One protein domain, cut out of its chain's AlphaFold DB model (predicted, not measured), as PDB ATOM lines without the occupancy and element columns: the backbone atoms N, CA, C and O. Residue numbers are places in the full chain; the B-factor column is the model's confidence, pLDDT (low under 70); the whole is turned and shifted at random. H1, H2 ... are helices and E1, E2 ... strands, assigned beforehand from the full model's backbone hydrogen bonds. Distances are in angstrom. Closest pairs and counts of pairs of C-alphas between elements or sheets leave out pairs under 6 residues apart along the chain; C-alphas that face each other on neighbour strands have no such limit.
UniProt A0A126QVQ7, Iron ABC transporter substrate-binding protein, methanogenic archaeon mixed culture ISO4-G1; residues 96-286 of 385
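What this domain is: This is residues 96 to 286 of the 385 residues of the protein "Iron ABC transporter substrate-binding protein" of methanogenic archaeon mixed culture ISO4-G1 (UniProt A0A126QVQ7). A strongly twisted sheet of five parallel strands runs through the middle, with helices H4 and H5 covering one face and H1 and H6 the other. A long two-stranded hairpin, E1 and E2, crosses the sheet's E7 edge; H7 folds back along H6 on the side away from the sheet, H2 packs beside E3, and short H3 sits at one end of H1. The printed part has 191 residues, with seven named helices and seven named strands in the order E1 E2 E3 H1 H2 E4 H3 E5 H4 E6 H5 E7 H6 H7. The sheet's order is E5 E4 E3 E6 E7, and the class is mixed, helices and strands. The whole is compact and rounded, with a radius of gyration of the C-alphas of 15.7 A and spans of 44 by 36 by 35 A.

Where its parts are: Begin in the sheet with E6, residues 219 to 226, which runs 22.4 A from C-alpha 219 at (130.774, 131.135, 144.318). Beside it look for E3, residues 129 to 134, and E7, residues 251 to 256; farther across are E4, residues 163 to 167, and E5, residues 191 to 193. The helices to look for are H1, residues 136 to 146; H2, residues 152 to 162; H3, residues 178 to 182; H4, residues 200 to 213, 18.3 A long; and H5, residues 233 to 246, 19.7 A long. Find E1, residues 101 to 109, beginning at C-alpha 101 (125.687, 143.224, 150.041) and 25.5 A long; E2, residues 117 to 125, measures 25.0 A. Last come H6, residues 261 to 274, 20.1 A long, and H7, residues 278 to 286, ending at C-alpha 286 (119.219, 139.455, 173.704).

How they stand to each other: Start between E3 and E6, parallel neighbours, where N 131 and O 220 are 2.8 A apart, within hydrogen-bond range. In the same range are N 252 and O 221 of E7 and E6, 2.9 A; N 164 and O 132 of E4 and E3, 2.9 A; and N 193 and O 166 of E5 and E4, 2.9 A. With helices on both faces, the sheet makes three layers. H4 is 8.3 A over the sheet, over E3 and only just over E6, on which 3 of its C-alphas fall. H5, on the same face, touches H4 at a shallow tilt of 24 degrees, the closest C-alphas being those of Val 200 and Phe 239, 5.4 A. On the opposite face H6 runs along the strands over E6, at a height of 9.7 A, and H1 is 10.9 A over the sheet. H2 stands at the sheet's level, only just, with a height of 3.9 A. H1, the hub, touches H2 at Leu 146 and Ala 155, whose C-alphas are the closest at 5.1 A, and H3 at Ala 136 and Ile 178, closest at 5.3 A. H6 and H7 form a helical hairpin, their closest C-alphas, of Gly 272 and Lys 278, 4.4 A apart. In the antiparallel hairpin of E1 and E2, N 104 and O 122 are 2.8 A apart; the closest C-alphas of E1 and E7, of Ser 106 and Ala 255, are 4.9 A apart. Every O i to N i+4 pair is within hydrogen-bond range in H1, H2, H3, H6 and H7, against 8 of 10 in H4 and 7 of 10 in H5.

The domain as a whole: The two C-alphas farthest apart, of Ser 151 and Ala 234, are 43.8 A from each other. The printed part runs from 96 to 286 with no cut, and no link is long. The mean pLDDT of the printed part is 92.6; look at residues 246 to 247 for the two under 70.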
ATOM      1  N   SER A  96     126.918 146.926 158.186       96.19
ATOM      2  CA  SER A  96     126.021 147.736 157.370       96.19
ATOM      3  C   SER A  96     125.499 146.874 156.227       96.19
ATOM      4  O   SER A  96     126.281 146.231 155.528       96.19
ATOM      5  N   GLU A  97     124.184 146.827 156.035       94.31
ATOM      6  CA  GLU A  97     123.559 145.968 155.029       94.31
ATOM      7  C   GLU A  97     122.836 146.776 153.953       94.31
ATOM      8  O   GLU A  97     122.139 147.752 154.232       94.31
ATOM      9  N   THR A  98     122.952 146.305 152.714       94.50
ATOM     10  CA  THR A  98     122.080 146.694 151.602       94.50
ATOM     11  C   THR A  98     121.246 145.485 151.159       94.50
ATOM     12  O   THR A  98     121.316 144.405 151.763       94.50
ATOM     13  N   SER A  99     120.436 145.644 150.107       91.88
ATOM     14  CA  SER A  99     119.740 144.507 149.489       91.88
ATOM     15  C   SER A  99     120.707 143.492 148.877       91.88
ATOM     16  O   SER A  99     120.399 142.304 148.855       91.88
ATOM     17  N   ASP A 100     121.881 143.948 148.430       93.81
ATOM     18  CA  ASP A 100     122.761 143.174 147.549       93.81
ATOM     19  C   ASP A 100     124.082 142.793 148.228       93.81
ATOM     20  O   ASP A 100     124.821 141.946 147.730       93.81
ATOM     21  N   SER A 101     124.407 143.413 149.364       95.19
ATOM     22  CA  SER A 101     125.687 143.224 150.041       95.19
ATOM     23  C   SER A 101     125.624 143.461 151.545       95.19
ATOM     24  O   SER A 101     124.685 144.058 152.080       95.19
ATOM     25  N   ILE A 102     126.665 142.984 152.219       96.06
ATOM     26  CA  ILE A 102     126.937 143.180 153.638       96.06
ATOM     27  C   ILE A 102     128.335 143.768 153.741       96.06
ATOM     28  O   ILE A 102     129.288 143.184 153.227       96.06
ATOM     29  N   THR A 103     128.464 144.905 154.406       97.19
ATOM     30  CA  THR A 103     129.747 145.506 154.753       97.19
ATOM     31  C   THR A 103     130.026 145.258 156.229       97.19
ATOM     32  O   THR A 103     129.204 145.585 157.083       97.19
ATOM     33  N   VAL A 104     131.183 144.672 156.517       96.31
ATOM     34  CA  VAL A 104     131.643 144.312 157.857       96.31
ATOM     35  C   VAL A 104     132.906 145.093 158.196       96.31
ATOM     36  O   VAL A 104     133.865 145.087 157.421       96.31
ATOM     37  N   THR A 105     132.945 145.680 159.390       95.25
ATOM     38  CA  THR A 105     134.177 146.211 159.986       95.25
ATOM     39  C   THR A 105     134.941 145.079 160.678       95.25
ATOM     40  O   THR A 105     134.550 144.612 161.748       95.25
ATOM     41  N   SER A 106     136.032 144.628 160.060       92.12
ATOM     42  CA  SER A 106     136.980 143.651 160.612       92.12
ATOM     43  C   SER A 106     138.163 144.345 161.291       92.12
ATOM     44  O   SER A 106     138.496 145.475 160.941       92.12
ATOM     45  N   PHE A 107     138.841 143.654 162.212       90.56
ATOM     46  CA  PHE A 107     139.998 144.200 162.934       90.56
ATOM     47  C   PHE A 107     141.204 143.271 162.830       90.56
ATOM     48  O   PHE A 107     141.116 142.079 163.129       90.56
ATOM     49  N   ILE A 108     142.354 143.822 162.440       89.50
ATOM     50  CA  ILE A 108     143.628 143.097 162.364       89.50
ATOM     51  C   ILE A 108     144.664 143.866 163.175       89.50
ATOM     52  O   ILE A 108     144.760 145.083 163.058       89.50
ATOM     53  N   ARG A 109     145.451 143.184 164.012       87.75
ATOM     54  CA  ARG A 109     146.460 143.852 164.849       87.75
ATOM     55  C   ARG A 109     147.485 144.601 164.011       87.75
ATOM     56  O   ARG A 109     148.022 144.033 163.067       87.75
ATOM     57  N   LYS A 110     147.846 145.817 164.420       89.31
ATOM     58  CA  LYS A 110     148.964 146.565 163.812       89.31
ATOM     59  C   LYS A 110     150.308 145.877 164.027       89.31
ATOM     60  O   LYS A 110     151.177 145.963 163.175       89.31
ATOM     61  N   GLU A 111     150.443 145.167 165.144       85.31
ATOM     62  CA  GLU A 111     151.663 144.491 165.583       85.31
ATOM     63  C   GLU A 111     151.325 143.084 166.091       85.31
ATOM     64  O   GLU A 111     150.335 142.889 166.798       85.31
ATOM     65  N   THR A 112     152.176 142.092 165.818       77.25
ATOM     66  CA  THR A 112     151.955 140.691 166.244       77.25
ATOM     67  C   THR A 112     151.753 140.559 167.760       77.25
ATOM     68  O   THR A 112     151.027 139.684 168.241       77.25
ATOM     69  N   LYS A 113     152.376 141.452 168.537       73.88
ATOM     70  CA  LYS A 113     152.213 141.565 169.989       73.88
ATOM     71  C   LYS A 113     151.836 143.002 170.342       73.88
ATOM     72  O   LYS A 113     152.695 143.788 170.723       73.88
ATOM     73  N   GLY A 114     150.557 143.331 170.207       73.19
ATOM     74  CA  GLY A 114     150.022 144.646 170.549       73.19
ATOM     75  C   GLY A 114     148.518 144.620 170.792       73.19
ATOM     76  O   GLY A 114     147.855 143.607 170.560       73.19
ATOM     77  N   THR A 115     148.008 145.746 171.280       76.00
ATOM     78  CA  THR A 115     146.582 146.022 171.509       76.00
ATOM     79  C   THR A 115     146.012 147.017 170.503       76.00
ATOM     80  O   THR A 115     144.842 147.356 170.604       76.00
ATOM     81  N   ASP A 116     146.816 147.484 169.547       86.31
ATOM     82  CA  ASP A 116     146.359 148.370 168.479       86.31
ATOM     83  C   ASP A 116     145.916 147.555 167.261       86.31
ATOM     84  O   ASP A 116     146.554 146.562 166.892       86.31
ATOM     85  N   TYR A 117     144.857 148.013 166.594       88.06
ATOM     86  CA  TYR A 117     144.260 147.351 165.432       88.06
ATOM     87  C   TYR A 117     144.096 148.322 164.265       88.06
ATOM     88  O   TYR A 117     143.885 149.517 164.467       88.06
ATOM     89  N   GLU A 118     144.197 147.798 163.047       91.25
ATOM     90  CA  GLU A 118     143.650 148.428 161.852       91.25
ATOM     91  C   GLU A 118     142.231 147.928 161.604       91.25
ATOM     92  O   GLU A 118     141.957 146.724 161.667       91.25
ATOM     93  N   GLU A 119     141.351 148.870 161.282       92.00
ATOM     94  CA  GLU A 119     140.013 148.594 160.778       92.00
ATOM     95  C   GLU A 119     140.069 148.275 159.285       92.00
ATOM     96  O   GLU A 119     140.623 149.028 158.483       92.00
ATOM     97  N   VAL A 120     139.447 147.165 158.903       90.88
ATOM     98  CA  VAL A 120     139.350 146.707 157.520       90.88
ATOM     99  C   VAL A 120     137.880 146.561 157.165       90.88
ATOM    100  O   VAL A 120     137.172 145.734 157.733       90.88
ATOM    101  N   GLN A 121     137.415 147.365 156.211       93.81
ATOM    102  CA  GLN A 121     136.054 147.275 155.684       93.81
ATOM    103  C   GLN A 121     135.982 146.183 154.617       93.81
ATOM    104  O   GLN A 121     136.696 146.234 153.615       93.81
ATOM    105  N   VAL A 122     135.099 145.208 154.814       93.69
ATOM    106  CA  VAL A 122     134.955 144.038 153.939       93.69
ATOM    107  C   VAL A 122     133.528 143.998 153.425       93.69
ATOM    108  O   VAL A 122     132.600 143.897 154.218       93.69
ATOM    109  N   THR A 123     133.332 144.093 152.109       95.25
ATOM    110  CA  THR A 123     131.991 144.068 151.500       95.25
ATOM    111  C   THR A 123     131.766 142.765 150.749       95.25
ATOM    112  O   THR A 123     132.416 142.520 149.736       95.25
ATOM    113  N   ILE A 124     130.831 141.956 151.240       94.31
ATOM    114  CA  ILE A 124     130.509 140.618 150.744       94.31
ATOM    115  C   ILE A 124     129.147 140.672 150.030       94.31
ATOM    116  O   ILE A 124     128.194 141.209 150.600       94.31
ATOM    117  N   PRO A 125     129.010 140.144 148.801       93.94
ATOM    118  CA  PRO A 125     127.727 140.090 148.107       93.94
ATOM    119  C   PRO A 125     126.781 139.086 148.775       93.94
ATOM    120  O   PRO A 125     127.218 138.028 149.227       93.94
ATOM    121  N   LYS A 126     125.484 139.406 148.804       92.38
ATOM    122  CA  LYS A 126     124.399 138.520 149.253       92.38
ATOM    123  C   LYS A 126     123.940 137.587 148.127       92.38
ATOM    124  O   LYS A 126     124.184 137.844 146.949       92.38
ATOM    125  N   GLY A 127     123.242 136.510 148.494       86.94
ATOM    126  CA  GLY A 127     122.615 135.587 147.535       86.94
ATOM    127  C   GLY A 127     123.607 134.761 146.710       86.94
ATOM    128  O   GLY A 127     123.260 134.301 145.626       86.94
ATOM    129  N   LYS A 128     124.838 134.607 147.205       92.62
ATOM    130  CA  LYS A 128     125.909 133.820 146.587       92.62
ATOM    131  C   LYS A 128     126.065 132.456 147.264       92.62
ATOM    132  O   LYS A 128     125.578 132.245 148.377       92.62
ATOM    133  N   ASN A 129     126.763 131.545 146.596       94.38
ATOM    134  CA  ASN A 129     127.158 130.258 147.156       94.38
ATOM    135  C   ASN A 129     128.401 130.471 148.025       94.38
ATOM    136  O   ASN A 129     129.514 130.615 147.519       94.38
ATOM    137  N   TYR A 130     128.201 130.554 149.340       95.62
ATOM    138  CA  TYR A 130     129.301 130.761 150.275       95.62
ATOM    139  C   TYR A 130     130.097 129.480 150.511       95.62
ATOM    140  O   TYR A 130     129.537 128.454 150.883       95.62
ATOM    141  N   HIS A 131     131.415 129.602 150.388       96.75
ATOM    142  CA  HIS A 131     132.417 128.595 150.717       96.75
ATOM    143  C   HIS A 131     133.251 129.106 151.889       96.75
ATOM    144  O   HIS A 131     134.249 129.813 151.728       96.75
ATOM    145  N   LEU A 132     132.788 128.800 153.096       97.44
ATOM    146  CA  LEU A 132     133.352 129.292 154.345       97.44
ATOM    147  C   LEU A 132     134.527 128.424 154.802       97.44
ATOM    148  O   LEU A 132     134.416 127.201 154.914       97.44
ATOM    149  N   VAL A 133     135.629 129.079 155.158       97.50
ATOM    150  CA  VAL A 133     136.689 128.509 155.991       97.50
ATOM    151  C   VAL A 133     136.621 129.146 157.372       97.50
ATOM    152  O   VAL A 133     136.693 130.369 157.494       97.50
ATOM    153  N   THR A 134     136.476 128.333 158.420       96.00
ATOM    154  CA  THR A 134     136.337 128.847 159.792       96.00
ATOM    155  C   THR A 134     136.761 127.840 160.874       96.00
ATOM    156  O   THR A 134     137.370 126.811 160.588       96.00
ATOM    157  N   VAL A 135     136.467 128.143 162.138       94.00
ATOM    158  CA  VAL A 135     136.693 127.286 163.308       94.00
ATOM    159  C   VAL A 135     135.404 126.585 163.755       94.00
ATOM    160  O   VAL A 135     134.296 126.978 163.394       94.00
ATOM    161  N   ALA A 136     135.545 125.564 164.605       93.69
ATOM    162  CA  ALA A 136     134.430 124.758 165.108       93.69
ATOM    163  C   ALA A 136     133.303 125.573 165.773       93.69
ATOM    164  O   ALA A 136     132.131 125.296 165.532       93.69
ATOM    165  N   SER A 137     133.641 126.579 166.592       93.38
ATOM    166  CA  SER A 137     132.650 127.394 167.314       93.38
ATOM    167  C   SER A 137     131.759 128.200 166.371       93.38
ATOM    168  O   SER A 137     130.548 128.235 166.567       93.38
ATOM    169  N   THR A 138     132.334 128.787 165.317       95.06
ATOM    170  CA  THR A 138     131.583 129.537 164.303       95.06
ATOM    171  C   THR A 138     130.623 128.623 163.548       95.06
ATOM    172  O   THR A 138     129.459 128.968 163.382       95.06
ATOM    173  N   ALA A 139     131.078 127.436 163.128       96.19
ATOM    174  CA  ALA A 139     130.212 126.469 162.453       96.19
ATOM    175  C   ALA A 139     129.036 126.038 163.349       96.19
ATOM    176  O   ALA A 139     127.888 126.016 162.906       96.19
ATOM    177  N   ALA A 140     129.300 125.777 164.631       96.62
ATOM    178  CA  ALA A 140     128.259 125.449 165.599       96.62
ATOM    179  C   ALA A 140     127.283 126.614 165.847       96.62
ATOM    180  O   ALA A 140     126.083 126.386 165.996       96.62
ATOM    181  N   LEU A 141     127.771 127.858 165.846       96.88
ATOM    182  CA  LEU A 141     126.936 129.053 165.972       96.88
ATOM    183  C   LEU A 141     126.005 129.234 164.766       96.88
ATOM    184  O   LEU A 141     124.818 129.501 164.944       96.88
ATOM    185  N   ILE A 142     126.512 129.024 163.547       97.62
ATOM    186  CA  ILE A 142     125.697 129.052 162.321       97.62
ATOM    187  C   ILE A 142     124.578 128.006 162.408       97.62
ATOM    188  O   ILE A 142     123.415 128.328 162.150       97.62
ATOM    189  N   LYS A 143     124.899 126.780 162.846       98.12
ATOM    190  CA  LYS A 143     123.897 125.727 163.078       98.12
ATOM    191  C   LYS A 143     122.828 126.172 164.078       98.12
ATOM    192  O   LYS A 143     121.646 126.049 163.774       98.12
ATOM    193  N   GLN A 144     123.220 126.726 165.227       97.81
ATOM    194  CA  GLN A 144     122.278 127.215 166.244       97.81
ATOM    195  C   GLN A 144     121.329 128.286 165.683       97.81
ATOM    196  O   GLN A 144     120.127 128.249 165.932       97.81
ATOM    197  N   MET A 145     121.844 129.219 164.878       98.06
ATOM    198  CA  MET A 145     121.012 130.238 164.231       98.06
ATOM    199  C   MET A 145     120.045 129.629 163.208       98.06
ATOM    200  O   MET A 145     118.902 130.072 163.093       98.06
ATOM    201  N   LEU A 146     120.467 128.603 162.468       97.94
ATOM    202  CA  LEU A 146     119.623 127.901 161.499       97.94
ATOM    203  C   LEU A 146     118.470 127.136 162.169       97.94
ATOM    204  O   LEU A 146     117.357 127.138 161.633       97.94
ATOM    205  N   GLU A 147     118.701 126.563 163.353       97.50
ATOM    206  CA  GLU A 147     117.704 125.830 164.154       97.50
ATOM    207  C   GLU A 147     116.505 126.685 164.596       97.50
ATOM    208  O   GLU A 147     115.455 126.145 164.935       97.50
ATOM    209  N   THR A 148     116.596 128.017 164.517       96.50
ATOM    210  CA  THR A 148     115.440 128.911 164.733       96.50
ATOM    211  C   THR A 148     114.345 128.751 163.672       96.50
ATOM    212  O   THR A 148     113.198 129.143 163.884       96.50
ATOM    213  N   SER A 149     114.694 128.179 162.516       96.75
ATOM    214  CA  SER A 149     113.822 128.073 161.340       96.75
ATOM    215  C   SER A 149     113.796 126.685 160.698       96.75
ATOM    216  O   SER A 149     112.971 126.442 159.819       96.75
ATOM    217  N   LEU A 150     114.687 125.786 161.117       97.62
ATOM    218  CA  LEU A 150     114.895 124.456 160.548       97.62
ATOM    219  C   LEU A 150     114.934 123.411 161.666       97.62
ATOM    220  O   LEU A 150     115.264 123.730 162.808       97.62
ATOM    221  N   SER A 151     114.648 122.146 161.348       97.75
ATOM    222  CA  SER A 151     114.926 121.064 162.297       97.75
ATOM    223  C   SER A 151     116.440 120.911 162.531       97.75
ATOM    224  O   SER A 151     117.230 121.283 161.662       97.75
ATOM    225  N   PRO A 152     116.884 120.306 163.652       96.50
ATOM    226  CA  PRO A 152     118.313 120.131 163.935       96.50
ATOM    227  C   PRO A 152     119.107 119.443 162.814       96.50
ATOM    228  O   PRO A 152     120.233 119.839 162.519       96.50
ATOM    229  N   ALA A 153     118.513 118.443 162.152       96.75
ATOM    230  CA  ALA A 153     119.154 117.727 161.051       96.75
ATOM    231  C   ALA A 153     119.260 118.582 159.775       96.75
ATOM    232  O   ALA A 153     120.289 118.562 159.104       96.75
ATOM    233  N   GLU A 154     118.218 119.354 159.452       98.12
ATOM    234  CA  GLU A 154     118.228 120.286 158.315       98.12
ATOM    235  C   GLU A 154     119.201 121.446 158.552       98.12
ATOM    236  O   GLU A 154     119.925 121.835 157.640       98.12
ATOM    237  N   ALA A 155     119.258 121.973 159.777       98.06
ATOM    238  CA  ALA A 155     120.192 123.025 160.165       98.06
ATOM    239  C   ALA A 155     121.653 122.564 160.054       98.06
ATOM    240  O   ALA A 155     122.493 123.297 159.531       98.06
ATOM    241  N   GLU A 156     121.958 121.344 160.508       97.62
ATOM    242  CA  GLU A 156     123.292 120.759 160.366       97.62
ATOM    243  C   GLU A 156     123.660 120.540 158.897       97.62
ATOM    244  O   GLU A 156     124.716 121.000 158.464       97.62
ATOM    245  N   ALA A 157     122.774 119.923 158.107       97.81
ATOM    246  CA  ALA A 157     122.994 119.743 156.673       97.81
ATOM    247  C   ALA A 157     123.242 121.087 155.971       97.81
ATOM    248  O   ALA A 157     124.209 121.226 155.224       97.81
ATOM    249  N   LYS A 158     122.432 122.107 156.287       97.56
ATOM    250  CA  LYS A 158     122.569 123.445 155.708       97.56
ATOM    251  C   LYS A 158     123.847 124.155 156.147       97.56
ATOM    252  O   LYS A 158     124.441 124.877 155.357       97.56
ATOM    253  N   THR A 159     124.301 123.930 157.378       98.00
ATOM    254  CA  THR A 159     125.601 124.436 157.839       98.00
ATOM    255  C   THR A 159     126.726 123.849 156.999       98.00
ATOM    256  O   THR A 159     127.599 124.585 156.551       98.00
ATOM    257  N   TRP A 160     126.685 122.546 156.715       97.88
ATOM    258  CA  TRP A 160     127.699 121.903 155.883       97.88
ATOM    259  C   TRP A 160     127.669 122.335 154.413       97.88
ATOM    260  O   TRP A 160     128.708 122.281 153.767       97.88
ATOM    261  N   GLU A 161     126.541 122.835 153.899       96.50
ATOM    262  CA  GLU A 161     126.498 123.486 152.580       96.50
ATOM    263  C   GLU A 161     127.289 124.802 152.538       96.50
ATOM    264  O   GLU A 161     127.783 125.169 151.478       96.50
ATOM    265  N   TYR A 162     127.415 125.511 153.666       96.88
ATOM    266  CA  TYR A 162     128.212 126.739 153.747       96.88
ATOM    267  C   TYR A 162     129.692 126.471 154.019       96.88
ATOM    268  O   TYR A 162     130.538 127.291 153.676       96.88
ATOM    269  N   ILE A 163     130.026 125.370 154.694       97.81
ATOM    270  CA  ILE A 163     131.380 125.112 155.194       97.81
ATOM    271  C   ILE A 163     132.193 124.351 154.147       97.81
ATOM    272  O   ILE A 163     132.048 123.145 153.972       97.81
ATOM    273  N   TYR A 164     133.133 125.053 153.519       97.62
ATOM    274  CA  TYR A 164     134.139 124.451 152.646       97.62
ATOM    275  C   TYR A 164     135.280 123.812 153.456       97.62
ATOM    276  O   TYR A 164     135.760 122.720 153.137       97.62
ATOM    277  N   GLY A 165     135.716 124.471 154.535       97.81
ATOM    278  CA  GLY A 165     136.826 123.994 155.353       97.81
ATOM    279  C   GLY A 165     136.742 124.398 156.817       97.81
ATOM    280  O   GLY A 165     136.202 125.442 157.179       97.81
ATOM    281  N   LEU A 166     137.330 123.566 157.671       97.19
ATOM    282  CA  LEU A 166     137.484 123.835 159.094       97.19
ATOM    283  C   LEU A 166     138.956 123.840 159.479       97.19
ATOM    284  O   LEU A 166     139.747 123.043 158.969       97.19
ATOM    285  N   ASP A 167     139.320 124.714 160.413       94.94
ATOM    286  CA  ASP A 167     140.621 124.663 161.070       94.94
ATOM    287  C   ASP A 167     140.884 123.253 161.609       94.94
ATOM    288  O   ASP A 167     139.998 122.627 162.194       94.94
ATOM    289  N   LYS A 168     142.113 122.748 161.453       93.81
ATOM    290  CA  LYS A 168     142.511 121.419 161.944       93.81
ATOM    291  C   LYS A 168     142.155 121.173 163.414       93.81
ATOM    292  O   LYS A 168     141.980 120.027 163.813       93.81
ATOM    293  N   SER A 169     142.045 122.230 164.225       91.19
ATOM    294  CA  SER A 169     141.634 122.130 165.626       91.19
ATOM    295  C   SER A 169     140.199 121.633 165.823       91.19
ATOM    296  O   SER A 169     139.879 121.214 166.930       91.19
ATOM    297  N   ALA A 170     139.360 121.651 164.781       93.31
ATOM    298  CA  ALA A 170     137.986 121.157 164.794       93.31
ATOM    299  C   ALA A 170     137.864 119.632 164.628       93.31
ATOM    300  O   ALA A 170     136.787 119.081 164.845       93.31
ATOM    301  N   PHE A 171     138.935 118.951 164.217       94.81
ATOM    302  CA  PHE A 171     138.911 117.532 163.856       94.81
ATOM    303  C   PHE A 171     139.109 116.610 165.075       94.81
ATOM    304  O   PHE A 171     139.569 117.074 166.124       94.81
ATOM    305  N   PRO A 172     138.777 115.306 164.953       93.12
ATOM    306  CA  PRO A 172     138.816 114.371 166.070       93.12
ATOM    307  C   PRO A 172     140.132 114.379 166.855       93.12
ATOM    308  O   PRO A 172     141.218 114.278 166.283       93.12
ATOM    309  N   GLY A 173     140.027 114.473 168.182       84.69
ATOM    310  CA  GLY A 173     141.176 114.441 169.094       84.69
ATOM    311  C   GLY A 173     141.930 115.767 169.250       84.69
ATOM    312  O   GLY A 173     142.901 115.829 170.007       84.69
ATOM    313  N   ALA A 174     141.493 116.834 168.580       86.69
ATOM    314  CA  ALA A 174     142.044 118.172 168.756       86.69
ATOM    315  C   ALA A 174     141.336 118.966 169.873       86.69
ATOM    316  O   ALA A 174     140.349 118.531 170.467       86.69
ATOM    317  N   SER A 175     141.862 120.151 170.197       78.56
ATOM    318  CA  SER A 175     141.362 120.984 171.305       78.56
ATOM    319  C   SER A 175     139.951 121.533 171.081       78.56
ATOM    320  O   SER A 175     139.226 121.750 172.049       78.56
ATOM    321  N   SER A 176     139.561 121.747 169.824       85.88
ATOM    322  CA  SER A 176     138.251 122.280 169.438       85.88
ATOM    323  C   SER A 176     137.417 121.257 168.665       85.88
ATOM    324  O   SER A 176     136.554 121.665 167.896       85.88
ATOM    325  N   ASP A 177     137.672 119.958 168.877       90.75
ATOM    326  CA  ASP A 177     136.947 118.837 168.266       90.75
ATOM    327  C   ASP A 177     135.436 119.113 168.237       90.75
ATOM    328  O   ASP A 177     134.776 119.186 169.281       90.75
ATOM    329  N   ILE A 178     134.899 119.326 167.031       93.94
ATOM    330  CA  ILE A 178     133.534 119.820 166.852       93.94
ATOM    331  C   ILE A 178     132.500 118.769 167.263       93.94
ATOM    332  O   ILE A 178     131.426 119.117 167.756       93.94
ATOM    333  N   ASN A 179     132.839 117.484 167.138       94.31
ATOM    334  CA  ASN A 179     131.962 116.408 167.562       94.31
ATOM    335  C   ASN A 179     131.883 116.351 169.081       94.31
ATOM    336  O   ASN A 179     130.792 116.343 169.649       94.31
ATOM    337  N   LYS A 180     133.041 116.397 169.743       90.75
ATOM    338  CA  LYS A 180     133.113 116.386 171.203       90.75
ATOM    339  C   LYS A 180     132.432 117.607 171.826       90.75
ATOM    340  O   LYS A 180     131.739 117.470 172.831       90.75
ATOM    341  N   ASN A 181     132.659 118.789 171.257       88.31
ATOM    342  CA  ASN A 181     132.264 120.052 171.883       88.31
ATOM    343  C   ASN A 181     130.853 120.514 171.489       88.31
ATOM    344  O   ASN A 181     130.217 121.218 172.275       88.31
ATOM    345  N   TYR A 182     130.371 120.128 170.302       92.44
ATOM    346  CA  TYR A 182     129.106 120.618 169.737       92.44
ATOM    347  C   TYR A 182     128.208 119.513 169.160       92.44
ATOM    348  O   TYR A 182     127.111 119.802 168.692       92.44
ATOM    349  N   GLY A 183     128.638 118.246 169.192       93.94
ATOM    350  CA  GLY A 183     127.834 117.109 168.734       93.94
ATOM    351  C   GLY A 183     127.683 116.995 167.217       93.94
ATOM    352  O   GLY A 183     126.859 116.210 166.765       93.94
ATOM    353  N   MET A 184     128.459 117.748 166.433       95.69
ATOM    354  CA  MET A 184     128.368 117.748 164.968       95.69
ATOM    355  C   MET A 184     129.328 116.723 164.358       95.69
ATOM    356  O   MET A 184     130.432 116.517 164.868       95.69
ATOM    357  N   THR A 185     128.946 116.071 163.262       95.50
ATOM    358  CA  THR A 185     129.835 115.131 162.555       95.50
ATOM    359  C   THR A 185     130.335 115.762 161.264       95.50
ATOM    360  O   THR A 185     129.540 116.084 160.388       95.50
ATOM    361  N   ILE A 186     131.657 115.920 161.140       97.38
ATOM    362  CA  ILE A 186     132.288 116.502 159.947       97.38
ATOM    363  C   ILE A 186     132.092 115.552 158.749       97.38
ATOM    364  O   ILE A 186     132.543 114.404 158.821       97.38
ATOM    365  N   PRO A 187     131.467 116.000 157.644       97.19
ATOM    366  CA  PRO A 187     131.376 115.224 156.410       97.19
ATOM    367  C   PRO A 187     132.740 115.048 155.727       97.19
ATOM    368  O   PRO A 187     133.600 115.921 155.813       97.19
ATOM    369  N   GLU A 188     132.916 113.964 154.963       93.94
ATOM    370  CA  GLU A 188     134.179 113.637 154.264       93.94
ATOM    371  C   GLU A 188     134.666 114.745 153.307       93.94
ATOM    372  O   GLU A 188     135.866 114.895 153.089       93.94
ATOM    373  N   GLY A 189     133.748 115.549 152.761       93.50
ATOM    374  CA  GLY A 189     134.069 116.634 151.830       93.50
ATOM    375  C   GLY A 189     134.662 117.896 152.469       93.50
ATOM    376  O   GLY A 189     135.260 118.699 151.754       93.50
ATOM    377  N   VAL A 190     134.528 118.083 153.787       97.50
ATOM    378  CA  VAL A 190     135.005 119.300 154.465       97.50
ATOM    379  C   VAL A 190     136.525 119.256 154.614       97.50
ATOM    380  O   VAL A 190     137.087 118.345 155.228       97.50
ATOM    381  N   LYS A 191     137.214 120.269 154.080       96.69
ATOM    382  CA  LYS A 191     138.680 120.330 154.111       96.69
ATOM    383  C   LYS A 191     139.189 120.584 155.530       96.69
ATOM    384  O   LYS A 191     138.702 121.472 156.229       96.69
ATOM    385  N   SER A 192     140.241 119.869 155.923       96.12
ATOM    386  CA  SER A 192     141.030 120.213 157.109       96.12
ATOM    387  C   SER A 192     142.081 121.254 156.736       96.12
ATOM    388  O   SER A 192     143.085 120.918 156.106       96.12
ATOM    389  N   VAL A 193     141.845 122.523 157.082       94.81
ATOM    390  CA  VAL A 193     142.810 123.597 156.805       94.81
ATOM    391  C   VAL A 193     143.852 123.684 157.917       94.81
ATOM    392  O   VAL A 193     143.555 123.579 159.109       94.81
ATOM    393  N   SER A 194     145.112 123.860 157.528       88.31
ATOM    394  CA  SER A 194     146.252 123.712 158.439       88.31
ATOM    395  C   SER A 194     146.323 124.781 159.540       88.31
ATOM    396  O   SER A 194     146.846 124.495 160.629       88.31
ATOM    397  N   SER A 195     145.833 125.994 159.263       89.25
ATOM    398  CA  SER A 195     145.624 127.070 160.237       89.25
ATOM    399  C   SER A 195     144.756 128.188 159.656       89.25
ATOM    400  O   SER A 195     145.024 128.693 158.563       89.25
ATOM    401  N   THR A 196     143.774 128.635 160.427       91.25
ATOM    402  CA  THR A 196     143.024 129.884 160.196       91.25
ATOM    403  C   THR A 196     143.709 131.103 160.822       91.25
ATOM    404  O   THR A 196     143.542 132.217 160.340       91.25
ATOM    405  N   TYR A 197     144.568 130.894 161.824       89.00
ATOM    406  CA  TYR A 197     145.230 131.955 162.592       89.00
ATOM    407  C   TYR A 197     146.526 132.482 161.962       89.00
ATOM    408  O   TYR A 197     147.079 133.471 162.431       89.00
ATOM    409  N   ASN A 198     147.072 131.829 160.937       89.38
ATOM    410  CA  ASN A 198     148.263 132.328 160.240       89.38
ATOM    411  C   ASN A 198     148.196 132.018 158.737       89.38
ATOM    412  O   ASN A 198     148.980 131.200 158.239       89.38
ATOM    413  N   PRO A 199     147.244 132.632 158.014       90.94
ATOM    414  CA  PRO A 199     147.018 132.322 156.608       90.94
ATOM    415  C   PRO A 199     148.175 132.774 155.704       90.94
ATOM    416  O   PRO A 199     148.444 132.132 154.694       90.94
ATOM    417  N   VAL A 200     148.936 133.803 156.099       91.75
ATOM    418  CA  VAL A 200     150.126 134.281 155.364       91.75
ATOM    419  C   VAL A 200     151.188 133.194 155.254       91.75
ATOM    420  O   VAL A 200     151.736 132.968 154.180       91.75
ATOM    421  N   SER A 201     151.435 132.452 156.340       92.06
ATOM    422  CA  SER A 201     152.377 131.322 156.318       92.06
ATOM    423  C   SER A 201     151.922 130.153 155.432       92.06
ATOM    424  O   SER A 201     152.678 129.203 155.230       92.06
ATOM    425  N   LYS A 202     150.682 130.216 154.928       93.00
ATOM    426  CA  LYS A 202     149.951 129.178 154.198       93.00
ATOM    427  C   LYS A 202     149.439 129.671 152.843       93.00
ATOM    428  O   LYS A 202     148.468 129.127 152.326       93.00
ATOM    429  N   LEU A 203     150.091 130.681 152.267       92.50
ATOM    430  CA  LEU A 203     149.631 131.366 151.059       92.50
ATOM    431  C   LEU A 203     149.347 130.412 149.888       92.50
ATOM    432  O   LEU A 203     148.293 130.516 149.264       92.50
ATOM    433  N   ASP A 204     150.234 129.448 149.633       92.69
ATOM    434  CA  ASP A 204     150.065 128.464 148.553       92.69
ATOM    435  C   ASP A 204     148.851 127.549 148.792       92.69
ATOM    436  O   ASP A 204     148.075 127.289 147.872       92.69
ATOM    437  N   GLU A 205     148.647 127.102 150.039       94.75
ATOM    438  CA  GLU A 205     147.486 126.286 150.422       94.75
ATOM    439  C   GLU A 205     146.188 127.079 150.200       94.75
ATOM    440  O   GLU A 205     145.266 126.592 149.544       94.75
ATOM    441  N   TYR A 206     146.137 128.331 150.671       94.12
ATOM    442  CA  TYR A 206     144.965 129.195 150.506       94.12
ATOM    443  C   TYR A 206     144.711 129.609 149.059       94.12
ATOM    444  O   TYR A 206     143.552 129.717 148.671       94.12
ATOM    445  N   THR A 207     145.752 129.785 148.246       93.56
ATOM    446  CA  THR A 207     145.595 130.024 146.804       93.56
ATOM    447  C   THR A 207     144.857 128.851 146.159       93.56
ATOM    448  O   THR A 207     143.910 129.053 145.400       93.56
ATOM    449  N   GLY A 208     145.236 127.618 146.518       93.31
ATOM    450  CA  GLY A 208     144.534 126.410 146.090       93.31
ATOM    451  C   GLY A 208     143.095 126.348 146.602       93.31
ATOM    452  O   GLY A 208     142.190 126.051 145.827       93.31
ATOM    453  N   TYR A 209     142.860 126.671 147.877       94.69
ATOM    454  CA  TYR A 209     141.513 126.669 148.460       94.69
ATOM    455  C   TYR A 209     140.578 127.680 147.798       94.69
ATOM    456  O   TYR A 209     139.440 127.340 147.498       94.69
ATOM    457  N   VAL A 210     141.054 128.898 147.546       94.62
ATOM    458  CA  VAL A 210     140.280 129.950 146.880       94.62
ATOM    459  C   VAL A 210     139.973 129.562 145.434       94.62
ATOM    460  O   VAL A 210     138.857 129.778 144.973       94.62
ATOM    461  N   ALA A 211     140.931 128.966 144.719       92.44
ATOM    462  CA  ALA A 211     140.709 128.494 143.354       92.44
ATOM    463  C   ALA A 211     139.697 127.333 143.281       92.44
ATOM    464  O   ALA A 211     138.870 127.323 142.374       92.44
ATOM    465  N   ASP A 212     139.749 126.386 144.226       92.94
ATOM    466  CA  ASP A 212     138.812 125.250 144.322       92.94
ATOM    467  C   ASP A 212     137.395 125.725 144.687       92.94
ATOM    468  O   ASP A 212     136.417 125.334 144.055       92.94
ATOM    469  N   ALA A 213     137.285 126.624 145.671       93.81
ATOM    470  CA  ALA A 213     136.012 127.143 146.162       93.81
ATOM    471  C   ALA A 213     135.304 128.072 145.161       93.81
ATOM    472  O   ALA A 213     134.087 128.018 145.028       93.81
ATOM    473  N   CYS A 214     136.039 128.923 144.441       93.06
ATOM    474  CA  CYS A 214     135.464 129.925 143.538       93.06
ATOM    475  C   CYS A 214     135.317 129.422 142.088       93.06
ATOM    476  O   CYS A 214     135.635 130.148 141.140       93.06
ATOM    477  N   ALA A 215     134.858 128.182 141.903       89.38
ATOM    478  CA  ALA A 215     134.812 127.519 140.598       89.38
ATOM    479  C   ALA A 215     133.779 128.121 139.624       89.38
ATOM    480  O   ALA A 215     133.968 128.061 138.406       89.38
ATOM    481  N   THR A 216     132.690 128.704 140.134       90.31
ATOM    482  CA  THR A 216     131.614 129.314 139.338       90.31
ATOM    483  C   THR A 216     131.498 130.825 139.570       90.31
ATOM    484  O   THR A 216     132.189 131.421 140.399       90.31
ATOM    485  N   GLU A 217     130.655 131.503 138.784       86.81
ATOM    486  CA  GLU A 217     130.410 132.946 138.929       86.81
ATOM    487  C   GLU A 217     129.719 133.307 140.250       86.81
ATOM    488  O   GLU A 217     129.989 134.372 140.805       86.81
ATOM    489  N   ASP A 218     128.892 132.403 140.772       92.44
ATOM    490  CA  ASP A 218     128.111 132.624 141.988       92.44
ATOM    491  C   ASP A 218     128.813 132.170 143.270       92.44
ATOM    492  O   ASP A 218     128.282 132.392 144.356       92.44
ATOM    493  N   ASP A 219     130.002 131.578 143.163       94.94
ATOM    494  CA  ASP A 219     130.774 131.135 144.318       94.94
ATOM    495  C   ASP A 219     131.553 132.279 144.968       94.94
ATOM    496  O   ASP A 219     132.203 133.088 144.298       94.94
ATOM    497  N   VAL A 220     131.514 132.306 146.298       95.56
ATOM    498  CA  VAL A 220     132.241 133.262 147.129       95.56
ATOM    499  C   VAL A 220     132.969 132.529 148.244       95.56
ATOM    500  O   VAL A 220     132.352 131.880 149.084       95.56
ATOM    501  N   PHE A 221     134.283 132.694 148.300       96.50
ATOM    502  CA  PHE A 221     135.118 132.241 149.399       96.50
ATOM    503  C   PHE A 221     135.139 133.272 150.530       96.50
ATOM    504  O   PHE A 221     135.412 134.457 150.312       96.50
ATOM    505  N   VAL A 222     134.931 132.815 151.763       96.31
ATOM    506  CA  VAL A 222     135.078 133.648 152.961       96.31
ATOM    507  C   VAL A 222     135.971 132.922 153.958       96.31
ATOM    508  O   VAL A 222     135.620 131.852 154.446       96.31
ATOM    509  N   LEU A 223     137.113 133.514 154.308       96.00
ATOM    510  CA  LEU A 223     137.852 133.131 155.506       96.00
ATOM    511  C   LEU A 223     137.304 133.945 156.676       96.00
ATOM    512  O   LEU A 223     137.546 135.148 156.762       96.00
ATOM    513  N   LEU A 224     136.588 133.283 157.579       94.75
ATOM    514  CA  LEU A 224     136.076 133.881 158.807       94.75
ATOM    515  C   LEU A 224     136.878 133.333 159.982       94.75
ATOM    516  O   LEU A 224     136.695 132.187 160.405       94.75
ATOM    517  N   CYS A 225     137.778 134.159 160.505       86.75
ATOM    518  CA  CYS A 225     138.650 133.792 161.612       86.75
ATOM    519  C   CYS A 225     138.230 134.531 162.880       86.75
ATOM    520  O   CYS A 225     138.138 135.756 162.880       86.75
ATOM    521  N   SER A 226     138.023 133.785 163.965       77.56
ATOM    522  CA  SER A 226     137.805 134.336 165.302       77.56
ATOM    523  C   SER A 226     139.098 134.297 166.109       77.56
ATOM    524  O   SER A 226     139.680 133.223 166.264       77.56
ATOM    525  N   GLY A 227     139.522 135.429 166.664       75.81
ATOM    526  CA  GLY A 227     140.721 135.536 167.499       75.81
ATOM    527  C   GLY A 227     141.923 136.182 166.804       75.81
ATOM    528  O   GLY A 227     141.800 136.834 165.772       75.81
ATOM    529  N   ASN A 228     143.098 136.044 167.419       76.44
ATOM    530  CA  ASN A 228     144.313 136.734 166.983       76.44
ATOM    531  C   ASN A 228     145.009 136.036 165.823       76.44
ATOM    532  O   ASN A 228     145.419 134.881 165.962       76.44
ATOM    533  N   PHE A 229     145.275 136.774 164.747       84.62
ATOM    534  CA  PHE A 229     146.256 136.318 163.773       84.62
ATOM    535  C   PHE A 229     147.661 136.314 164.378       84.62
ATOM    536  O   PHE A 229     148.042 137.192 165.151       84.62
ATOM    537  N   GLY A 230     148.458 135.327 163.978       83.31
ATOM    538  CA  GLY A 230     149.891 135.260 164.255       83.31
ATOM    539  C   GLY A 230     150.730 136.212 163.397       83.31
ATOM    540  O   GLY A 230     151.952 136.097 163.415       83.31
ATOM    541  N   ALA A 231     150.089 137.101 162.637       85.38
ATOM    542  CA  ALA A 231     150.696 138.076 161.742       85.38
ATOM    543  C   ALA A 231     150.075 139.460 161.985       85.38
ATOM    544  O   ALA A 231     148.885 139.561 162.295       85.38
ATOM    545  N   SER A 232     150.886 140.510 161.850       90.06
ATOM    546  CA  SER A 232     150.413 141.895 161.874       90.06
ATOM    547  C   SER A 232     149.642 142.252 160.598       90.06
ATOM    548  O   SER A 232     149.716 141.542 159.599       90.06
ATOM    549  N   TYR A 233     148.938 143.384 160.590       90.56
ATOM    550  CA  TYR A 233     148.256 143.898 159.404       90.56
ATOM    551  C   TYR A 233     149.223 144.090 158.230       90.56
ATOM    552  O   TYR A 233     148.925 143.666 157.116       90.56
ATOM    553  N   ALA A 234     150.411 144.645 158.490       91.19
ATOM    554  CA  ALA A 234     151.442 144.810 157.469       91.19
ATOM    555  C   ALA A 234     151.906 143.456 156.902       91.19
ATOM    556  O   ALA A 234     152.047 143.306 155.689       91.19
ATOM    557  N   ASP A 235     152.070 142.449 157.764       92.56
ATOM    558  CA  ASP A 235     152.463 141.097 157.350       92.56
ATOM    559  C   ASP A 235     151.335 140.339 156.633       92.56
ATOM    560  O   ASP A 235     151.601 139.394 155.892       92.56
ATOM    561  N   MET A 236     150.074 140.740 156.833       91.75
ATOM    562  CA  MET A 236     148.901 140.170 156.163       91.75
ATOM    563  C   MET A 236     148.750 140.634 154.711       91.75
ATOM    564  O   MET A 236     148.008 139.998 153.959       91.75
ATOM    565  N   GLN A 237     149.471 141.677 154.282       91.50
ATOM    566  CA  GLN A 237     149.330 142.251 152.942       91.50
ATOM    567  C   GLN A 237     149.477 141.227 151.799       91.50
ATOM    568  O   GLN A 237     148.600 141.210 150.938       91.50
ATOM    569  N   PRO A 238     150.463 140.303 151.788       93.56
ATOM    570  CA  PRO A 238     150.569 139.298 150.727       93.56
ATOM    571  C   PRO A 238     149.343 138.380 150.633       93.56
ATOM    572  O   PRO A 238     148.962 137.955 149.545       93.56
ATOM    573  N   PHE A 239     148.708 138.077 151.770       93.38
ATOM    574  CA  PHE A 239     147.484 137.281 151.798       93.38
ATOM    575  C   PHE A 239     146.289 138.072 151.259       93.38
ATOM    576  O   PHE A 239     145.532 137.550 150.443       93.38
ATOM    577  N   LEU A 240     146.148 139.339 151.657       91.50
ATOM    578  CA  LEU A 240     145.108 140.232 151.136       91.50
ATOM    579  C   LEU A 240     145.248 140.445 149.620       91.50
ATOM    580  O   LEU A 240     144.259 140.387 148.890       91.50
ATOM    581  N   ASP A 241     146.477 140.623 149.135       91.88
ATOM    582  CA  ASP A 241     146.778 140.747 147.708       91.88
ATOM    583  C   ASP A 241     146.420 139.463 146.950       91.88
ATOM    584  O   ASP A 241     145.838 139.534 145.868       91.88
ATOM    585  N   MET A 242     146.699 138.287 147.527       92.88
ATOM    586  CA  MET A 242     146.316 136.996 146.946       92.88
ATOM    587  C   MET A 242     144.796 136.848 146.829       92.88
ATOM    588  O   MET A 242     144.318 136.476 145.757       92.88
ATOM    589  N   LEU A 243     144.033 137.192 147.875       91.50
ATOM    590  CA  LEU A 243     142.566 137.155 147.816       91.50
ATOM    591  C   LEU A 243     142.032 138.047 146.685       91.50
ATOM    592  O   LEU A 243     141.162 137.627 145.921       91.50
ATOM    593  N   ASN A 244     142.607 139.242 146.531       85.75
ATOM    594  CA  ASN A 244     142.233 140.180 145.475       85.75
ATOM    595  C   ASN A 244     142.635 139.699 144.070       85.75
ATOM    596  O   ASN A 244     141.876 139.891 143.124       85.75
ATOM    597  N   ALA A 245     143.819 139.101 143.917       81.81
ATOM    598  CA  ALA A 245     144.372 138.719 142.618       81.81
ATOM    599  C   ALA A 245     143.810 137.397 142.079       81.81
ATOM    600  O   ALA A 245     143.607 137.274 140.871       81.81
ATOM    601  N   ALA A 246     143.567 136.411 142.951       64.50
ATOM    602  CA  ALA A 246     143.129 135.078 142.544       64.50
ATOM    603  C   ALA A 246     141.687 135.083 142.019       64.50
ATOM    604  O   ALA A 246     141.405 134.422 141.025       64.50
ATOM    605  N   ASN A 247     140.791 135.849 142.657       69.19
ATOM    606  CA  ASN A 247     139.400 136.001 142.236       69.19
ATOM    607  C   ASN A 247     138.829 137.365 142.679       69.19
ATOM    608  O   ASN A 247     138.187 137.444 143.735       69.19
ATOM    609  N   PRO A 248     139.034 138.439 141.887       78.25
ATOM    610  CA  PRO A 248     138.552 139.774 142.226       78.25
ATOM    611  C   PRO A 248     137.054 139.772 142.554       78.25
ATOM    612  O   PRO A 248     136.231 139.387 141.726       78.25
ATOM    613  N   GLY A 249     136.705 140.197 143.771       83.38
ATOM    614  CA  GLY A 249     135.313 140.266 144.224       83.38
ATOM    615  C   GLY A 249     134.661 138.919 144.553       83.38
ATOM    616  O   GLY A 249     133.436 138.846 144.573       83.38
ATOM    617  N   LYS A 250     135.443 137.858 144.799       91.56
ATOM    618  CA  LYS A 250     134.905 136.563 145.256       91.56
ATOM    619  C   LYS A 250     135.596 135.974 146.480       91.56
ATOM    620  O   LYS A 250     135.134 134.954 146.970       91.56
ATOM    621  N   ALA A 251     136.694 136.550 146.963       95.00
ATOM    622  CA  ALA A 251     137.427 136.018 148.108       95.00
ATOM    623  C   ALA A 251     137.606 137.091 149.186       95.00
ATOM    624  O   ALA A 251     138.101 138.182 148.906       95.00
ATOM    625  N   TYR A 252     137.196 136.777 150.416       94.69
ATOM    626  CA  TYR A 252     137.103 137.749 151.505       94.69
ATOM    627  C   TYR A 252     137.739 137.231 152.793       94.69
ATOM    628  O   TYR A 252     137.614 136.055 153.132       94.69
ATOM    629  N   LEU A 253     138.383 138.134 153.534       94.12
ATOM    630  CA  LEU A 253     138.841 137.898 154.901       94.12
ATOM    631  C   LEU A 253     137.942 138.666 155.864       94.12
ATOM    632  O   LEU A 253     137.926 139.890 155.813       94.12
ATOM    633  N   VAL A 254     137.265 137.964 156.767       95.06
ATOM    634  CA  VAL A 254     136.539 138.560 157.893       95.06
ATOM    635  C   VAL A 254     137.269 138.201 159.182       95.06
ATOM    636  O   VAL A 254     137.344 137.032 159.570       95.06
ATOM    637  N   ALA A 255     137.830 139.216 159.837       92.56
ATOM    638  CA  ALA A 255     138.598 139.064 161.067       92.56
ATOM    639  C   ALA A 255     137.744 139.449 162.278       92.56
ATOM    640  O   ALA A 255     137.532 140.633 162.553       92.56
ATOM    641  N   LEU A 256     137.264 138.435 162.999       89.88
ATOM    642  CA  LEU A 256     136.463 138.578 164.212       89.88
ATOM    643  C   LEU A 256     137.385 138.592 165.427       89.88
ATOM    644  O   LEU A 256     137.609 137.580 166.098       89.88
ATOM    645  N   TYR A 257     137.979 139.752 165.672       85.81
ATOM    646  CA  TYR A 257     138.777 139.960 166.863       85.81
ATOM    647  C   TYR A 257     137.887 140.319 168.059       85.81
ATOM    648  O   TYR A 257     137.028 141.195 167.950       85.81
ATOM    649  N   SER A 258     138.101 139.646 169.195       88.94
ATOM    650  CA  SER A 258     137.344 139.894 170.421       88.94
ATOM    651  C   SER A 258     138.237 139.983 171.653       88.94
ATOM    652  O   SER A 258     138.995 139.062 171.961       88.94
ATOM    653  N   THR A 259     138.107 141.097 172.363       89.31
ATOM    654  CA  THR A 259     138.747 141.414 173.645       89.31
ATOM    655  C   THR A 259     137.774 141.487 174.800       89.31
ATOM    656  O   THR A 259     138.189 141.318 175.942       89.31
ATOM    657  N   ASP A 260     136.496 141.685 174.516       93.06
ATOM    658  CA  ASP A 260     135.445 141.828 175.512       93.06
ATOM    659  C   ASP A 260     134.131 141.189 175.037       93.06
ATOM    660  O   ASP A 260     134.044 140.610 173.950       93.06
ATOM    661  N   LEU A 261     133.099 141.250 175.880       96.06
ATOM    662  CA  LEU A 261     131.773 140.721 175.545       96.06
ATOM    663  C   LEU A 261     131.071 141.520 174.436       96.06
ATOM    664  O   LEU A 261     130.287 140.943 173.683       96.06
ATOM    665  N   SER A 262     131.365 142.816 174.303       95.50
ATOM    666  CA  SER A 262     130.807 143.654 173.236       95.50
ATOM    667  C   SER A 262     131.303 143.180 171.866       95.50
ATOM    668  O   SER A 262     130.507 142.977 170.948       95.50
ATOM    669  N   ASP A 263     132.597 142.889 171.741       94.75
ATOM    670  CA  ASP A 263     133.182 142.313 170.533       94.75
ATOM    671  C   ASP A 263     132.588 140.946 170.180       94.75
ATOM    672  O   ASP A 263     132.431 140.617 169.000       94.75
ATOM    673  N   VAL A 264     132.282 140.130 171.194       95.94
ATOM    674  CA  VAL A 264     131.651 138.823 170.990       95.94
ATOM    675  C   VAL A 264     130.243 138.994 170.426       95.94
ATOM    676  O   VAL A 264     129.907 138.323 169.451       95.94
ATOM    677  N   PHE A 265     129.444 139.919 170.959       97.50
ATOM    678  CA  PHE A 265     128.110 140.212 170.426       97.50
ATOM    679  C   PHE A 265     128.168 140.776 169.007       97.50
ATOM    680  O   PHE A 265     127.443 140.297 168.137       97.50
ATOM    681  N   ALA A 266     129.101 141.687 168.726       96.69
ATOM    682  CA  ALA A 266     129.318 142.173 167.368       96.69
ATOM    683  C   ALA A 266     129.727 141.035 166.408       96.69
ATOM    684  O   ALA A 266     129.293 140.997 165.261       96.69
ATOM    685  N   SER A 267     130.521 140.068 166.878       96.38
ATOM    686  CA  SER A 267     130.904 138.887 166.093       96.38
ATOM    687  C   SER A 267     129.715 137.963 165.809       96.38
ATOM    688  O   SER A 267     129.600 137.448 164.698       96.38
ATOM    689  N   ILE A 268     128.818 137.771 166.784       97.56
ATOM    690  CA  ILE A 268     127.565 137.019 166.604       97.56
ATOM    691  C   ILE A 268     126.673 137.721 165.570       97.56
ATOM    692  O   ILE A 268     126.174 137.054 164.663       97.56
ATOM    693  N   GLU A 269     126.533 139.048 165.647       97.75
ATOM    694  CA  GLU A 269     125.781 139.835 164.662       97.75
ATOM    695  C   GLU A 269     126.366 139.677 163.252       97.75
ATOM    696  O   GLU A 269     125.630 139.345 162.327       97.75
ATOM    697  N   ILE A 270     127.686 139.837 163.086       96.81
ATOM    698  CA  ILE A 270     128.364 139.668 161.789       96.81
ATOM    699  C   ILE A 270     128.073 138.289 161.188       96.81
ATOM    700  O   ILE A 270     127.725 138.191 160.010       96.81
ATOM    701  N   ILE A 271     128.214 137.225 161.984       96.25
ATOM    702  CA  ILE A 271     127.953 135.853 161.531       96.25
ATOM    703  C   ILE A 271     126.487 135.716 161.108       96.25
ATOM    704  O   ILE A 271     126.216 135.220 160.015       96.25
ATOM    705  N   GLY A 272     125.549 136.210 161.919       96.31
ATOM    706  CA  GLY A 272     124.128 136.219 161.580       96.31
ATOM    707  C   GLY A 272     123.844 136.944 160.270       96.31
ATOM    708  O   GLY A 272     123.156 136.405 159.408       96.31
ATOM    709  N   SER A 273     124.404 138.134 160.082       96.19
ATOM    710  CA  SER A 273     124.218 138.931 158.873       96.19
ATOM    711  C   SER A 273     124.736 138.227 157.620       96.19
ATOM    712  O   SER A 273     123.991 138.136 156.646       96.19
ATOM    713  N   ILE A 274     125.958 137.671 157.644       95.00
ATOM    714  CA  ILE A 274     126.562 136.969 156.488       95.00
ATOM    715  C   ILE A 274     125.652 135.851 155.962       95.00
ATOM    716  O   ILE A 274     125.543 135.666 154.750       95.00
ATOM    717  N   PHE A 275     124.967 135.137 156.856       92.88
ATOM    718  CA  PHE A 275     124.137 133.982 156.507       92.88
ATOM    719  C   PHE A 275     122.631 134.276 156.460       92.88
ATOM    720  O   PHE A 275     121.834 133.338 156.478       92.88
ATOM    721  N   ASP A 276     122.227 135.551 156.387       93.94
ATOM    722  CA  ASP A 276     120.815 135.981 156.375       93.94
ATOM    723  C   ASP A 276     120.018 135.459 157.592       93.94
ATOM    724  O   ASP A 276     118.870 135.013 157.527       93.94
ATOM    725  N   LYS A 277     120.684 135.480 158.746       96.25
ATOM    726  CA  LYS A 277     120.189 135.076 160.067       96.25
ATOM    727  C   LYS A 277     120.324 136.189 161.101       96.25
ATOM    728  O   LYS A 277     120.378 135.904 162.294       96.25
ATOM    729  N   LYS A 278     120.307 137.458 160.677       96.06
ATOM    730  CA  LYS A 278     120.422 138.606 161.592       96.06
ATOM    731  C   LYS A 278     119.387 138.563 162.722       96.06
ATOM    732  O   LYS A 278     119.757 138.700 163.876       96.06
ATOM    733  N   SER A 279     118.118 138.276 162.416       97.31
ATOM    734  CA  SER A 279     117.076 138.169 163.453       97.31
ATOM    735  C   SER A 279     117.396 137.093 164.496       97.31
ATOM    736  O   SER A 279     117.203 137.325 165.679       97.31
ATOM    737  N   ALA A 280     117.912 135.935 164.071       98.06
ATOM    738  CA  ALA A 280     118.294 134.863 164.989       98.06
ATOM    739  C   ALA A 280     119.529 135.236 165.828       98.06
ATOM    740  O   ALA A 280     119.630 134.837 166.985       98.06
ATOM    741  N   ALA A 281     120.463 135.995 165.253       98.12
ATOM    742  CA  ALA A 281     121.609 136.535 165.977       98.12
ATOM    743  C   ALA A 281     121.186 137.577 167.021       98.12
ATOM    744  O   ALA A 281     121.654 137.505 168.155       98.12
ATOM    745  N   ASP A 282     120.281 138.490 166.662       97.50
ATOM    746  CA  ASP A 282     119.742 139.507 167.566       97.50
ATOM    747  C   ASP A 282     118.999 138.842 168.742       97.50
ATOM    748  O   ASP A 282     119.289 139.149 169.899       97.50
ATOM    749  N   ASP A 283     118.139 137.852 168.465       97.06
ATOM    750  CA  ASP A 283     117.431 137.080 169.498       97.06
ATOM    751  C   ASP A 283     118.406 136.341 170.437       97.06
ATOM    752  O   ASP A 283     118.217 136.329 171.654       97.06
ATOM    753  N   LEU A 284     119.474 135.746 169.890       97.81
ATOM    754  CA  LEU A 284     120.507 135.073 170.682       97.81
ATOM    755  C   LEU A 284     121.282 136.057 171.569       97.81
ATOM    756  O   LEU A 284     121.555 135.755 172.731       97.81
ATOM    757  N   ILE A 285     121.649 137.227 171.043       97.75
ATOM    758  CA  ILE A 285     122.345 138.265 171.814       97.75
ATOM    759  C   ILE A 285     121.450 138.758 172.953       97.75
ATOM    760  O   ILE A 285     121.921 138.875 174.085       97.75
ATOM    761  N   ASP A 286     120.170 139.011 172.686       97.19
ATOM    762  CA  ASP A 286     119.219 139.455 173.704       97.19
ATOM    763  C   ASP A 286     119.004 138.399 174.795       97.19
ATOM    764  O   ASP A 286     118.987 138.741 175.984       97.19
TER     765      ASP A 286